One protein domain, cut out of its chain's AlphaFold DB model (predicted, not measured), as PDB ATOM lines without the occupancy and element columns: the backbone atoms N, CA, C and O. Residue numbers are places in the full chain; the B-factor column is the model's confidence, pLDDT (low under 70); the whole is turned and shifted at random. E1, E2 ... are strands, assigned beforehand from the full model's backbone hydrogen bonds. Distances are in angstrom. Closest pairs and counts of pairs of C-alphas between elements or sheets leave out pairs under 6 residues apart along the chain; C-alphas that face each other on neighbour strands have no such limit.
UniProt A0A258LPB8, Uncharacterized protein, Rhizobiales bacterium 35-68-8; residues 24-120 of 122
ATOM      1  N   TYR A  24      24.682  81.728  45.190       93.00
ATOM      2  CA  TYR A  24      24.264  82.957  45.860       93.00
ATOM      3  C   TYR A  24      24.777  82.937  47.293       93.00
ATOM      4  O   TYR A  24      24.230  82.248  48.144       93.00
ATOM      5  N   TYR A  25      25.850  83.666  47.570       94.19
ATOM      6  CA  TYR A  25      26.528  83.633  48.860       94.19
ATOM      7  C   TYR A  25      26.043  84.733  49.788       94.19
ATOM      8  O   TYR A  25      25.803  85.859  49.353       94.19
ATOM      9  N   THR A  26      26.010  84.426  51.082       95.62
ATOM     10  CA  THR A  26      25.690  85.381  52.139       95.62
ATOM     11  C   THR A  26      26.812  85.501  53.163       95.62
ATOM     12  O   THR A  26      27.658  84.614  53.335       95.62
ATOM     13  N   GLY A  27      26.834  86.643  53.839       94.12
ATOM     14  CA  GLY A  27      27.752  86.935  54.928       94.12
ATOM     15  C   GLY A  27      27.202  87.990  55.877       94.12
ATOM     16  O   GLY A  27      26.055  88.419  55.764       94.12
ATOM     17  N   GLY A  28      28.050  88.448  56.793       87.00
ATOM     18  CA  GLY A  28      27.676  89.422  57.820       87.00
ATOM     19  C   GLY A  28      27.250  88.765  59.134       87.00
ATOM     20  O   GLY A  28      27.469  87.576  59.351       87.00
ATOM     21  N   GLY A  29      26.720  89.571  60.054       68.88
ATOM     22  CA  GLY A  29      26.356  89.139  61.407       68.88
ATOM     23  C   GLY A  29      27.503  89.192  62.426       68.88
ATOM     24  O   GLY A  29      27.247  89.050  63.615       68.88
ATOM     25  N   ASN A  30      28.739  89.466  61.987       60.81
ATOM     26  CA  ASN A  30      29.913  89.699  62.836       60.81
ATOM     27  C   ASN A  30      30.677  90.951  62.355       60.81
ATOM     28  O   ASN A  30      30.963  91.081  61.163       60.81
ATOM     29  N   GLY A  31      31.048  91.853  63.273       65.81
ATOM     30  CA  GLY A  31      31.749  93.111  62.959       65.81
ATOM     31  C   GLY A  31      30.823  94.225  62.442       65.81
ATOM     32  O   GLY A  31      29.699  94.364  62.915       65.81
ATOM     33  N   ASP A  32      31.295  95.028  61.481       59.06
ATOM     34  CA  ASP A  32      30.586  96.229  60.990       59.06
ATOM     35  C   ASP A  32      29.447  95.947  59.984       59.06
ATOM     36  O   ASP A  32      28.667  96.846  59.661       59.06
ATOM     37  N   GLY A  33      29.332  94.715  59.470       81.62
ATOM     38  CA  GLY A  33      28.324  94.319  58.476       81.62
ATOM     39  C   GLY A  33      27.154  93.546  59.087       81.62
ATOM     40  O   GLY A  33      27.345  92.461  59.632       81.62
ATOM     41  N   LEU A  34      25.930  94.064  58.935       92.31
ATOM     42  CA  LEU A  34      24.696  93.394  59.374       92.31
ATOM     43  C   LEU A  34      24.356  92.195  58.487       92.31
ATOM     44  O   LEU A  34      23.909  91.167  58.979       92.31
ATOM     45  N   PHE A  35      24.569  92.343  57.184       95.94
ATOM     46  CA  PHE A  35      24.299  91.330  56.172       95.94
ATOM     47  C   PHE A  35      25.115  91.646  54.922       95.94
ATOM     48  O   PHE A  35      25.451  92.803  54.671       95.94
ATOM     49  N   ALA A  36      25.427  90.638  54.126       95.88
ATOM     50  CA  ALA A  36      26.001  90.811  52.807       95.88
ATOM     51  C   ALA A  36      25.527  89.701  51.873       95.88
ATOM     52  O   ALA A  36      25.250  88.592  52.329       95.88
ATOM     53  N   ALA A  37      25.471  90.009  50.582       96.25
ATOM     54  CA  ALA A  37      25.103  89.072  49.534       96.25
ATOM     55  C   ALA A  37      26.011  89.244  48.311       96.25
ATOM     56  O   ALA A  37      26.378  90.366  47.952       96.25
ATOM     57  N   GLY A  38      26.330  88.147  47.634       94.81
ATOM     58  CA  GLY A  38      27.127  88.142  46.408       94.81
ATOM     59  C   GLY A  38      26.819  86.927  45.544       94.81
ATOM     60  O   GLY A  38      26.201  85.973  46.010       94.81
ATOM     61  N   THR A  39      27.260  86.946  44.288       93.56
ATOM     62  CA  THR A  39      27.155  85.780  43.403       93.56
ATOM     63  C   THR A  39      28.534  85.336  42.952       93.56
ATOM     64  O   THR A  39      29.385  86.168  42.643       93.56
ATOM     65  N   ALA A  40      28.782  84.030  42.909       92.19
ATOM     66  CA  ALA A  40      30.006  83.504  42.314       92.19
ATOM     67  C   ALA A  40      29.824  82.079  41.778       92.19
ATOM     68  O   ALA A  40      28.946  81.332  42.216       92.19
ATOM     69  N   ASN A  41      30.671  81.692  40.827       89.75
ATOM     70  CA  ASN A  41      30.763  80.305  40.373       89.75
ATOM     71  C   ASN A  41      31.504  79.433  41.412       89.75
ATOM     72  O   ASN A  41      31.918  79.911  42.472       89.75
ATOM     73  N   GLN A  42      31.696  78.148  41.110       88.06
ATOM     74  CA  GLN A  42      32.395  77.219  42.010       88.06
ATOM     75  C   GLN A  42      33.890  77.533  42.192       88.06
ATOM     76  O   GLN A  42      34.491  77.134  43.184       88.06
ATOM     77  N   GLN A  43      34.483  78.294  41.270       89.81
ATOM     78  CA  GLN A  43      35.842  78.833  41.383       89.81
ATOM     79  C   GLN A  43      35.877  80.160  42.157       89.81
ATOM     80  O   GLN A  43      36.893  80.852  42.166       89.81
ATOM     81  N   CYS A  44      34.759  80.549  42.777       91.25
ATOM     82  CA  CYS A  44      34.623  81.760  43.580       91.25
ATOM     83  C   CYS A  44      34.914  83.050  42.800       91.25
ATOM     84  O   CYS A  44      35.274  84.083  43.363       91.25
ATOM     85  N   THR A  45      34.699  82.993  41.486       90.75
ATOM     86  CA  THR A  45      34.749  84.143  40.589       90.75
ATOM     87  C   THR A  45      33.386  84.818  40.570       90.75
ATOM     88  O   THR A  45      32.380  84.171  40.266       90.75
ATOM     89  N   ASN A  46      33.364  86.116  40.879       90.06
ATOM     90  CA  ASN A  46      32.152  86.935  40.920       90.06
ATOM     91  C   ASN A  46      31.341  86.823  39.620       90.06
ATOM     92  O   ASN A  46      31.917  86.912  38.536       90.06
ATOM     93  N   GLN A  47      30.023  86.661  39.734       90.12
ATOM     94  CA  GLN A  47      29.097  86.571  38.592       90.12
ATOM     95  C   GLN A  47      28.139  87.770  38.497       90.12
ATOM     96  O   GLN A  47      27.293  87.819  37.607       90.12
ATOM     97  N   GLY A  48      28.281  88.760  39.382       87.44
ATOM     98  CA  GLY A  48      27.437  89.948  39.405       87.44
ATOM     99  C   GLY A  48      27.002  90.331  40.813       87.44
ATOM    100  O   GLY A  48      26.949  89.517  41.738       87.44
ATOM    101  N   GLU A  49      26.682  91.608  40.974       89.81
ATOM    102  CA  GLU A  49      26.231  92.136  42.254       89.81
ATOM    103  C   GLU A  49      24.715  91.944  42.404       89.81
ATOM    104  O   GLU A  49      23.955  92.297  41.497       89.81
ATOM    105  N   PRO A  50      24.245  91.399  43.537       94.00
ATOM    106  CA  PRO A  50      22.824  91.388  43.856       94.00
ATOM    107  C   PRO A  50      22.296  92.814  44.018       94.00
ATOM    108  O   PRO A  50      23.029  93.726  44.389       94.00
ATOM    109  N   VAL A  51      20.993  93.005  43.844       95.56
ATOM    110  CA  VAL A  51      20.318  94.252  44.215       95.56
ATOM    111  C   VAL A  51      19.666  94.062  45.576       95.56
ATOM    112  O   VAL A  51      18.822  93.180  45.747       95.56
ATOM    113  N   ILE A  52      20.031  94.908  46.542       96.75
ATOM    114  CA  ILE A  52      19.403  94.936  47.865       96.75
ATOM    115  C   ILE A  52      18.602  96.228  48.011       96.75
ATOM    116  O   ILE A  52      19.150  97.322  47.874       96.75
ATOM    117  N   THR A  53      17.314  96.108  48.328       97.12
ATOM    118  CA  THR A  53      16.434  97.249  48.611       97.12
ATOM    119  C   THR A  53      15.845  97.151  50.011       97.12
ATOM    120  O   THR A  53      15.546  96.066  50.503       97.12
ATOM    121  N   VAL A  54      15.677  98.294  50.677       97.62
ATOM    122  CA  VAL A  54      14.995  98.357  51.978       97.62
ATOM    123  C   VAL A  54      13.491  98.407  51.733       97.62
ATOM    124  O   VAL A  54      13.019  99.295  51.026       97.62
ATOM    125  N   LEU A  55      12.745  97.468  52.313       97.94
ATOM    126  CA  LEU A  55      11.282  97.446  52.246       97.94
ATOM    127  C   LEU A  55      10.655  98.171  53.436       97.94
ATOM    128  O   LEU A  55       9.704  98.931  53.275       97.94
ATOM    129  N   SER A  56      11.198  97.953  54.631       97.81
ATOM    130  CA  SER A  56      10.743  98.609  55.856       97.81
ATOM    131  C   SER A  56      11.858  98.666  56.892       97.81
ATOM    132  O   SER A  56      12.756  97.825  56.904       97.81
ATOM    133  N   ALA A  57      11.789  99.637  57.797       97.31
ATOM    134  CA  ALA A  57      12.700  99.763  58.928       97.31
ATOM    135  C   ALA A  57      11.947 100.314  60.143       97.31
ATOM    136  O   ALA A  57      11.062 101.159  59.998       97.31
ATOM    137  N   SER A  58      12.300  99.833  61.335       97.06
ATOM    138  CA  SER A  58      11.774 100.365  62.595       97.06
ATOM    139  C   SER A  58      12.159 101.843  62.767       97.06
ATOM    140  O   SER A  58      13.201 102.266  62.253       97.06
ATOM    141  N   PRO A  59      11.376 102.650  63.510       96.62
ATOM    142  CA  PRO A  59      11.737 104.036  63.792       96.62
ATOM    143  C   PRO A  59      13.154 104.156  64.373       96.62
ATOM    144  O   PRO A  59      13.500 103.479  65.336       96.62
ATOM    145  N   GLY A  60      13.984 105.016  63.778       93.69
ATOM    146  CA  GLY A  60      15.375 105.225  64.198       93.69
ATOM    147  C   GLY A  60      16.399 104.252  63.600       93.69
ATOM    148  O   GLY A  60      17.595 104.527  63.702       93.69
ATOM    149  N   VAL A  61      15.970 103.179  62.923       96.00
ATOM    150  CA  VAL A  61      16.874 102.302  62.165       96.00
ATOM    151  C   VAL A  61      17.263 102.968  60.848       96.00
ATOM    152  O   VAL A  61      16.412 103.406  60.073       96.00
ATOM    153  N   LYS A  62      18.569 103.025  60.578       94.88
ATOM    154  CA  LYS A  62      19.122 103.506  59.306       94.88
ATOM    155  C   LYS A  62      20.033 102.442  58.722       94.88
ATOM    156  O   LYS A  62      20.969 102.009  59.388       94.88
ATOM    157  N   LEU A  63      19.777 102.058  57.474       95.19
ATOM    158  CA  LEU A  63      20.610 101.118  56.730       95.19
ATOM    159  C   LEU A  63      21.405 101.846  55.648       95.19
ATOM    160  O   LEU A  63      20.902 102.770  55.009       95.19
ATOM    161  N   ALA A  64      22.635 101.397  55.416       95.56
ATOM    162  CA  ALA A  64      23.441 101.781  54.269       95.56
ATOM    163  C   ALA A  64      23.846 100.523  53.498       95.56
ATOM    164  O   ALA A  64      24.415  99.592  54.066       95.56
ATOM    165  N   ILE A  65      23.550 100.526  52.199       96.62
ATOM    166  CA  ILE A  65      23.761  99.412  51.275       96.62
ATOM    167  C   ILE A  65      24.773  99.879  50.234       96.62
ATOM    168  O   ILE A  65      24.548 100.909  49.595       96.62
ATOM    169  N   ARG A  66      25.903  99.180  50.096       95.88
ATOM    170  CA  ARG A  66      26.987  99.588  49.187       95.88
ATOM    171  C   ARG A  66      27.697  98.372  48.592       95.88
ATOM    172  O   ARG A  66      27.778  97.354  49.283       95.88
ATOM    173  N   PRO A  67      28.263  98.489  47.380       95.69
ATOM    174  CA  PRO A  67      29.244  97.528  46.901       95.69
ATOM    175  C   PRO A  67      30.423  97.448  47.873       95.69
ATOM    176  O   PRO A  67      30.833  98.451  48.468       95.69
ATOM    177  N   GLY A  68      30.966  96.254  48.048       93.25
ATOM    178  CA  GLY A  68      32.079  96.002  48.949       93.25
ATOM    179  C   GLY A  68      32.538  94.556  48.875       93.25
ATOM    180  O   GLY A  68      32.260  93.842  47.914       93.25
ATOM    181  N   SER A  69      33.250  94.114  49.905       93.25
ATOM    182  CA  SER A  69      33.628  92.711  50.050       93.25
ATOM    183  C   SER A  69      33.198  92.181  51.404       93.25
ATOM    184  O   SER A  69      33.266  92.891  52.407       93.25
ATOM    185  N   PHE A  70      32.803  90.916  51.440       94.38
ATOM    186  CA  PHE A  70      32.354  90.235  52.647       94.38
ATOM    187  C   PHE A  70      32.984  88.850  52.741       94.38
ATOM    188  O   PHE A  70      33.419  88.286  51.740       94.38
ATOM    189  N   VAL A  71      33.066  88.318  53.957       94.62
ATOM    190  CA  VAL A  71      33.465  86.925  54.176       94.62
ATOM    191  C   VAL A  71      32.224  86.054  54.059       94.62
ATOM    192  O   VAL A  71      31.224  86.328  54.723       94.62
ATOM    193  N   VAL A  72      32.291  85.021  53.224       94.50
ATOM    194  CA  VAL A  72      31.194  84.070  53.038       94.50
ATOM    195  C   VAL A  72      31.016  83.243  54.302       94.50
ATOM    196  O   VAL A  72      31.932  82.540  54.736       94.50
ATOM    197  N   THR A  73      29.818  83.293  54.870       95.50
ATOM    198  CA  THR A  73      29.432  82.470  56.024       95.50
ATOM    199  C   THR A  73      28.236  81.575  55.727       95.50
ATOM    200  O   THR A  73      27.961  80.668  56.506       95.50
ATOM    201  N   GLY A  74      27.539  81.808  54.614       93.25
ATOM    202  CA  GLY A  74      26.362  81.055  54.208       93.25
ATOM    203  C   GLY A  74      26.101  81.146  52.707       93.25
ATOM    204  O   GLY A  74      26.859  81.757  51.950       93.25
ATOM    205  N   THR A  75      25.023  80.497  52.281       92.06
ATOM    206  CA  THR A  75      24.536  80.513  50.903       92.06
ATOM    207  C   THR A  75      23.012  80.520  50.906       92.06
ATOM    208  O   THR A  75      22.396  79.864  51.747       92.06
ATOM    209  N   ASP A  76      22.419  81.267  49.982       88.88
ATOM    210  CA  ASP A  76      20.989  81.238  49.675       88.88
ATOM    211  C   ASP A  76      20.670  80.177  48.607       88.88
ATOM    212  O   ASP A  76      19.553  79.667  48.555       88.88
ATOM    213  N   TYR A  77      21.643  79.834  47.753       88.31
ATOM    214  CA  TYR A  77      21.495  78.836  46.692       88.31
ATOM    215  C   TYR A  77      22.850  78.282  46.236       88.31
ATOM    216  O   TYR A  77      23.823  79.023  46.074       88.31
ATOM    217  N   GLY A  78      22.886  76.981  45.950       86.81
ATOM    218  CA  GLY A  78      24.071  76.284  45.457       86.81
ATOM    219  C   GLY A  78      24.950  75.723  46.575       86.81
ATOM    220  O   GLY A  78      24.480  75.445  47.680       86.81
ATOM    221  N   TYR A  79      26.232  75.520  46.282       86.38
ATOM    222  CA  TYR A  79      27.172  74.852  47.181       86.38
ATOM    223  C   TYR A  79      28.012  75.857  47.964       86.38
ATOM    224  O   TYR A  79      28.476  76.858  47.427       86.38
ATOM    225  N   LEU A  80      28.282  75.565  49.236       89.88
ATOM    226  CA  LEU A  80      29.066  76.432  50.120       89.88
ATOM    227  C   LEU A  80      30.590  76.284  49.901       89.88
ATOM    228  O   LEU A  80      31.367  76.247  50.852       89.88
ATOM    229  N   VAL A  81      31.036  76.194  48.644       91.00
ATOM    230  CA  VAL A  81      32.452  75.968  48.285       91.00
ATOM    231  C   VAL A  81      33.343  77.172  48.586       91.00
ATOM    232  O   VAL A  81      34.538  77.010  48.818       91.00
ATOM    233  N   CYS A  82      32.764  78.376  48.648       91.88
ATOM    234  CA  CYS A  82      33.498  79.603  48.948       91.88
ATOM    235  C   CYS A  82      33.517  79.992  50.438       91.88
ATOM    236  O   CYS A  82      33.864  81.130  50.755       91.88
ATOM    237  N   GLN A  83      33.125  79.102  51.362       94.19
ATOM    238  CA  GLN A  83      33.050  79.424  52.794       94.19
ATOM    239  C   GLN A  83      34.374  79.977  53.338       94.19
ATOM    240  O   GLN A  83      35.446  79.439  53.074       94.19
ATOM    241  N   GLY A  84      34.305  81.050  54.128       93.06
ATOM    242  CA  GLY A  84      35.477  81.690  54.732       93.06
ATOM    243  C   GLY A  84      36.303  82.547  53.768       93.06
ATOM    244  O   GLY A  84      37.167  83.298  54.221       93.06
ATOM    245  N   MET A  85      36.024  82.507  52.461       93.88
ATOM    246  CA  MET A  85      36.672  83.385  51.493       93.88
ATOM    247  C   MET A  85      36.019  84.760  51.452       93.88
ATOM    248  O   MET A  85      34.839  84.935  51.765       93.88
ATOM    249  N   ARG A  86      36.816  85.756  51.060       94.31
ATOM    250  CA  ARG A  86      36.342  87.120  50.855       94.31
ATOM    251  C   ARG A  86      35.896  87.292  49.405       94.31
ATOM    252  O   ARG A  86      36.726  87.198  48.508       94.31
ATOM    253  N   LEU A  87      34.611  87.574  49.201       93.94
ATOM    254  CA  LEU A  87      34.016  87.804  47.883       93.94
ATOM    255  C   LEU A  87      33.520  89.246  47.737       93.94
ATOM    256  O   LEU A  87      33.137  89.860  48.737       93.94
ATOM    257  N   PRO A  88      33.516  89.800  46.512       94.75
ATOM    258  CA  PRO A  88      32.800  91.033  46.218       94.75
ATOM    259  C   PRO A  88      31.279  90.813  46.262       94.75
ATOM    260  O   PRO A  88      30.783  89.712  46.019       94.75
ATOM    261  N   GLY A  89      30.534  91.873  46.562       94.62
ATOM    262  CA  GLY A  89      29.073  91.871  46.559       94.62
ATOM    263  C   GLY A  89      28.502  93.124  47.211       94.62
ATOM    264  O   GLY A  89      29.185  94.140  47.335       94.62
ATOM    265  N   MET A  90      27.256  93.040  47.671       96.50
ATOM    266  CA  MET A  90      26.586  94.124  48.384       96.50
ATOM    267  C   MET A  90      26.647  93.898  49.888       96.50
ATOM    268  O   MET A  90      26.254  92.841  50.381       96.50
ATOM    269  N   VAL A  91      27.094  94.913  50.623       95.50
ATOM    270  CA  VAL A  91      27.184  94.899  52.086       95.50
ATOM    271  C   VAL A  91      26.149  95.853  52.670       95.50
ATOM    272  O   VAL A  91      26.035  97.010  52.258       95.50
ATOM    273  N   VAL A  92      25.408  95.359  53.657       96.56
ATOM    274  CA  VAL A  92      24.438  96.107  54.448       96.56
ATOM    275  C   VAL A  92      25.041  96.401  55.812       96.56
ATOM    276  O   VAL A  92      25.390  95.506  56.577       96.56
ATOM    277  N   THR A  93      25.129  97.684  56.128       94.56
ATOM    278  CA  THR A  93      25.508  98.196  57.448       94.56
ATOM    279  C   THR A  93      24.335  98.981  58.020       94.56
ATOM    280  O   THR A  93      23.429  99.378  57.281       94.56
ATOM    281  N   GLY A  94      24.321  99.221  59.329       92.31
ATOM    282  CA  GLY A  94      23.244 100.006  59.912       92.31
ATOM    283  C   GLY A  94      23.494 100.494  61.326       92.31
ATOM    284  O   GLY A  94      24.440 100.090  62.002       92.31
ATOM    285  N   THR A  95      22.626 101.406  61.747       92.62
ATOM    286  CA  THR A  95      22.589 101.996  63.088       92.62
ATOM    287  C   THR A  95      21.155 102.048  63.609       92.62
ATOM    288  O   THR A  95      20.198 101.923  62.841       92.62
ATOM    289  N   GLY A  96      21.015 102.246  64.922       92.62
ATOM    290  CA  GLY A  96      19.734 102.200  65.627       92.62
ATOM    291  C   GLY A  96      19.457 100.825  66.234       92.62
ATOM    292  O   GLY A  96      20.332  99.961  66.250       92.62
ATOM    293  N   THR A  97      18.232 100.648  66.725       94.00
ATOM    294  CA  THR A  97      17.767  99.430  67.400       94.00
ATOM    295  C   THR A  97      16.427  99.012  66.814       94.00
ATOM    296  O   THR A  97      15.572  99.864  66.571       94.00
ATOM    297  N   GLY A  98      16.225  97.712  66.626       94.50
ATOM    298  CA  GLY A  98      14.966  97.148  66.146       94.50
ATOM    299  C   GLY A  98      15.167  96.269  64.922       94.50
ATOM    300  O   GLY A  98      16.200  95.619  64.773       94.50
ATOM    301  N   GLU A  99      14.169  96.245  64.046       96.06
ATOM    302  CA  GLU A  99      14.166  95.387  62.862       96.06
ATOM    303  C   GLU A  99      14.102  96.196  61.568       96.06
ATOM    304  O   GLU A  99      13.516  97.285  61.515       96.06
ATOM    305  N   ALA A 100      14.676  95.637  60.507       97.12
ATOM    306  CA  ALA A 100      14.490  96.105  59.142       97.12
ATOM    307  C   ALA A 100      14.307  94.922  58.195       97.12
ATOM    308  O   ALA A 100      14.921  93.875  58.375       97.12
ATOM    309  N   VAL A 101      13.476  95.097  57.172       97.88
ATOM    310  CA  VAL A 101      13.234  94.089  56.140       97.88
ATOM    311  C   VAL A 101      13.840  94.587  54.841       97.88
ATOM    312  O   VAL A 101      13.527  95.687  54.376       97.88
ATOM    313  N   ILE A 102      14.705  93.771  54.254       97.62
ATOM    314  CA  ILE A 102      15.313  94.017  52.948       97.62
ATOM    315  C   ILE A 102      14.801  92.994  51.935       97.62
ATOM    316  O   ILE A 102      14.465  91.869  52.297       97.62
ATOM    317  N   LYS A 103      14.761  93.371  50.659       97.31
ATOM    318  CA  LYS A 103      14.619  92.446  49.534       97.31
ATOM    319  C   LYS A 103      15.987  92.251  48.900       97.31
ATOM    320  O   LYS A 103      16.625  93.232  48.526       97.31
ATOM    321  N   VAL A 104      16.403  90.999  48.749       96.62
ATOM    322  CA  VAL A 104      17.623  90.614  48.032       96.62
ATOM    323  C   VAL A 104      17.198  90.031  46.693       96.62
ATOM    324  O   VAL A 104      16.337  89.157  46.657       96.62
ATOM    325  N   THR A 105      17.748  90.548  45.597       95.00
ATOM    326  CA  THR A 105      17.463  90.092  44.228       95.00
ATOM    327  C   THR A 105      18.771  89.721  43.542       95.00
ATOM    328  O   THR A 105      19.662  90.563  43.440       95.00
ATOM    329  N   TYR A 106      18.888  88.487  43.063       89.50
ATOM    330  CA  TYR A 106      20.088  87.979  42.408       89.50
ATOM    331  C   TYR A 106      19.940  87.995  40.877       89.50
ATOM    332  O   TYR A 106      18.963  87.450  40.352       89.50
ATOM    333  N   PRO A 107      20.892  88.584  40.132       78.25
ATOM    334  CA  PRO A 107      21.047  88.286  38.710       78.25
ATOM    335  C   PRO A 107      21.631  86.867  38.518       78.25
ATOM    336  O   PRO A 107      22.296  86.363  39.428       78.25
ATOM    337  N   PRO A 108      21.429  86.204  37.358       65.69
ATOM    338  CA  PRO A 108      20.712  86.663  36.158       65.69
ATOM    339  C   PRO A 108      19.199  86.368  36.148       65.69
ATOM    340  O   PRO A 108      18.460  87.060  35.454       65.69
ATOM    341  N   ASP A 109      18.720  85.403  36.936       71.06
ATOM    342  CA  ASP A 109      17.335  84.900  36.845       71.06
ATOM    343  C   ASP A 109      16.299  85.784  37.561       71.06
ATOM    344  O   ASP A 109      15.097  85.517  37.523       71.06
ATOM    345  N   GLY A 110      16.751  86.828  38.262       79.25
ATOM    346  CA  GLY A 110      15.882  87.731  39.017       79.25
ATOM    347  C   GLY A 110      15.252  87.085  40.252       79.25
ATOM    348  O   GLY A 110      14.279  87.626  40.786       79.25
ATOM    349  N   GLN A 111      15.786  85.947  40.713       85.44
ATOM    350  CA  GLN A 111      15.351  85.293  41.945       85.44
ATOM    351  C   GLN A 111      15.499  86.249  43.126       85.44
ATOM    352  O   GLN A 111      16.476  86.995  43.228       85.44
ATOM    353  N   TRP A 112      14.517  86.244  44.023       92.94
ATOM    354  CA  TRP A 112      14.497  87.167  45.146       92.94
ATOM    355  C   TRP A 112      13.844  86.564  46.381       92.94
ATOM    356  O   TRP A 112      12.995  85.679  46.291       92.94
ATOM    357  N   TYR A 113      14.206  87.104  47.539       93.62
ATOM    358  CA  TYR A 113      13.560  86.816  48.814       93.62
ATOM    359  C   TYR A 113      13.617  88.048  49.721       93.62
ATOM    360  O   TYR A 113      14.321  89.024  49.436       93.62
ATOM    361  N   THR A 114      12.852  88.025  50.811       96.56
ATOM    362  CA  THR A 114      12.933  89.042  51.863       96.56
ATOM    363  C   THR A 114      13.711  88.522  53.057       96.56
ATOM    364  O   THR A 114      13.485  87.396  53.497       96.56
ATOM    365  N   HIS A 115      14.568  89.362  53.619       95.06
ATOM    366  CA  HIS A 115      15.389  89.042  54.775       95.06
ATOM    367  C   HIS A 115      15.141  90.050  55.897       95.06
ATOM    368  O   HIS A 115      15.119  91.260  55.656       95.06
ATOM    369  N   THR A 116      14.968  89.555  57.122       95.56
ATOM    370  CA  THR A 116      14.783  90.395  58.310       95.56
ATOM    371  C   THR A 116      16.106  90.554  59.044       95.56
ATOM    372  O   THR A 116      16.655  89.594  59.580       95.56
ATOM    373  N   LEU A 117      16.584  91.790  59.114       94.25
ATOM    374  CA  LEU A 117      17.746  92.204  59.885       94.25
ATOM    375  C   LEU A 117      17.316  92.591  61.296       94.25
ATOM    376  O   LEU A 117      16.386  93.382  61.467       94.25
ATOM    377  N   LYS A 118      18.042  92.095  62.298       92.75
ATOM    378  CA  LYS A 118      17.889  92.510  63.695       92.75
ATOM    379  C   LYS A 118      19.085  93.352  64.110       92.75
ATOM    380  O   LYS A 118      20.223  92.896  64.028       92.75
ATOM    381  N   LEU A 119      18.819  94.572  64.560       90.50
ATOM    382  CA  LEU A 119      19.815  95.483  65.107       90.50
ATOM    383  C   LEU A 119      19.655  95.492  66.634       90.50
ATOM    384  O   LEU A 119      18.654  96.023  67.131       90.50
ATOM    385  N   PRO A 120      20.588  94.877  67.384       83.50
ATOM    386  CA  PRO A 120      20.506  94.847  68.835       83.50
ATOM    387  C   PRO A 120      20.734  96.250  69.423       83.50
ATOM    388  O   PRO A 120      21.445  97.059  68.818       83.50
TER     389      PRO A 120
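This is residues 24 to 120 of the 122 residues of an uncharacterized protein of Rhizobiales bacterium 35-68-8 (UniProt A0A258LPB8). This is an elongated sandwich of two strongly twisted sheets, a small one of E4, E7 and E8 face to face with a larger, branched one of E1, E2, E3, E5 and E6, with their strands crossed at 39 degrees. In the larger sheet E5 and E6 form a long hairpin that bends sharply, and the far part of E5 pairs with E1. The printed part has 97 residues with eight named strands, E1 to E8 in order, and no named helix; the class is all strand. The small sheet runs E4, E7, E8, and both sheets are antiparallel. The whole is compact, with a radius of gyration of the C-alphas of 12.8 A, and spans 41 by 27 by 19 A, only just elongated.

Find C-alpha 24 at (24.264, 82.957, 45.860), where E1, residues 24 to 27, begins. E2 follows at residues 35 to 40, 16.9 A long, then E3 at 46 to 48 and E4 at 51 to 57, 17.5 A. From C-alpha 62 at (19.122, 103.506, 59.306), E5 runs to residue 77, 27.8 A from first to last C-alpha, bending by 99 degrees at residue 71. E6, residues 86 to 95, covers 23.7 A and bends by 85 degrees at residue 89. E7, residues 98 to 106, covers 26.0 A, and E8, residues 111 to 119, covers 25.7 A, ending at C-alpha 119 at (19.815, 95.483, 65.107).

Begin in the larger sheet, where E1, E2 and E3 make a meander, each strand the antiparallel neighbour of the one before. Look for N 25 and O 38, 2.8 A apart, between E1 and E2, and N 47 and O 39, 3.0 A, between E2 and E3. E2 has E1 on one side and E3 and E6 on the other; N 37 and O 90 are 2.9 A apart. In the hairpin E5 and E6, N 66 and O 91 are within hydrogen-bond range at 3.1 A, and between the antiparallel neighbours E1 and E5, N 26 and O 74 are within hydrogen-bond range at 2.9 A. In the other sheet, E7 is the inner strand: N 53 and O 103 are 3.0 A apart towards E4, and N 102 and O 115 are 2.9 A apart in the hairpin E7 and E8. Between the sheets, the closest C-alphas of E4 and E5 are those of Ile 52 and Ile 65, 7.1 A apart. E1 and E8 are apart.

The C-alphas farthest apart, those of Gln 43 and Pro 59, are 41.5 A from each other. The printed part has no cut, and no link is long. Mean pLDDT of the printed part is 91.4; look for values under 70 at residues 29 to 32 and residue 108.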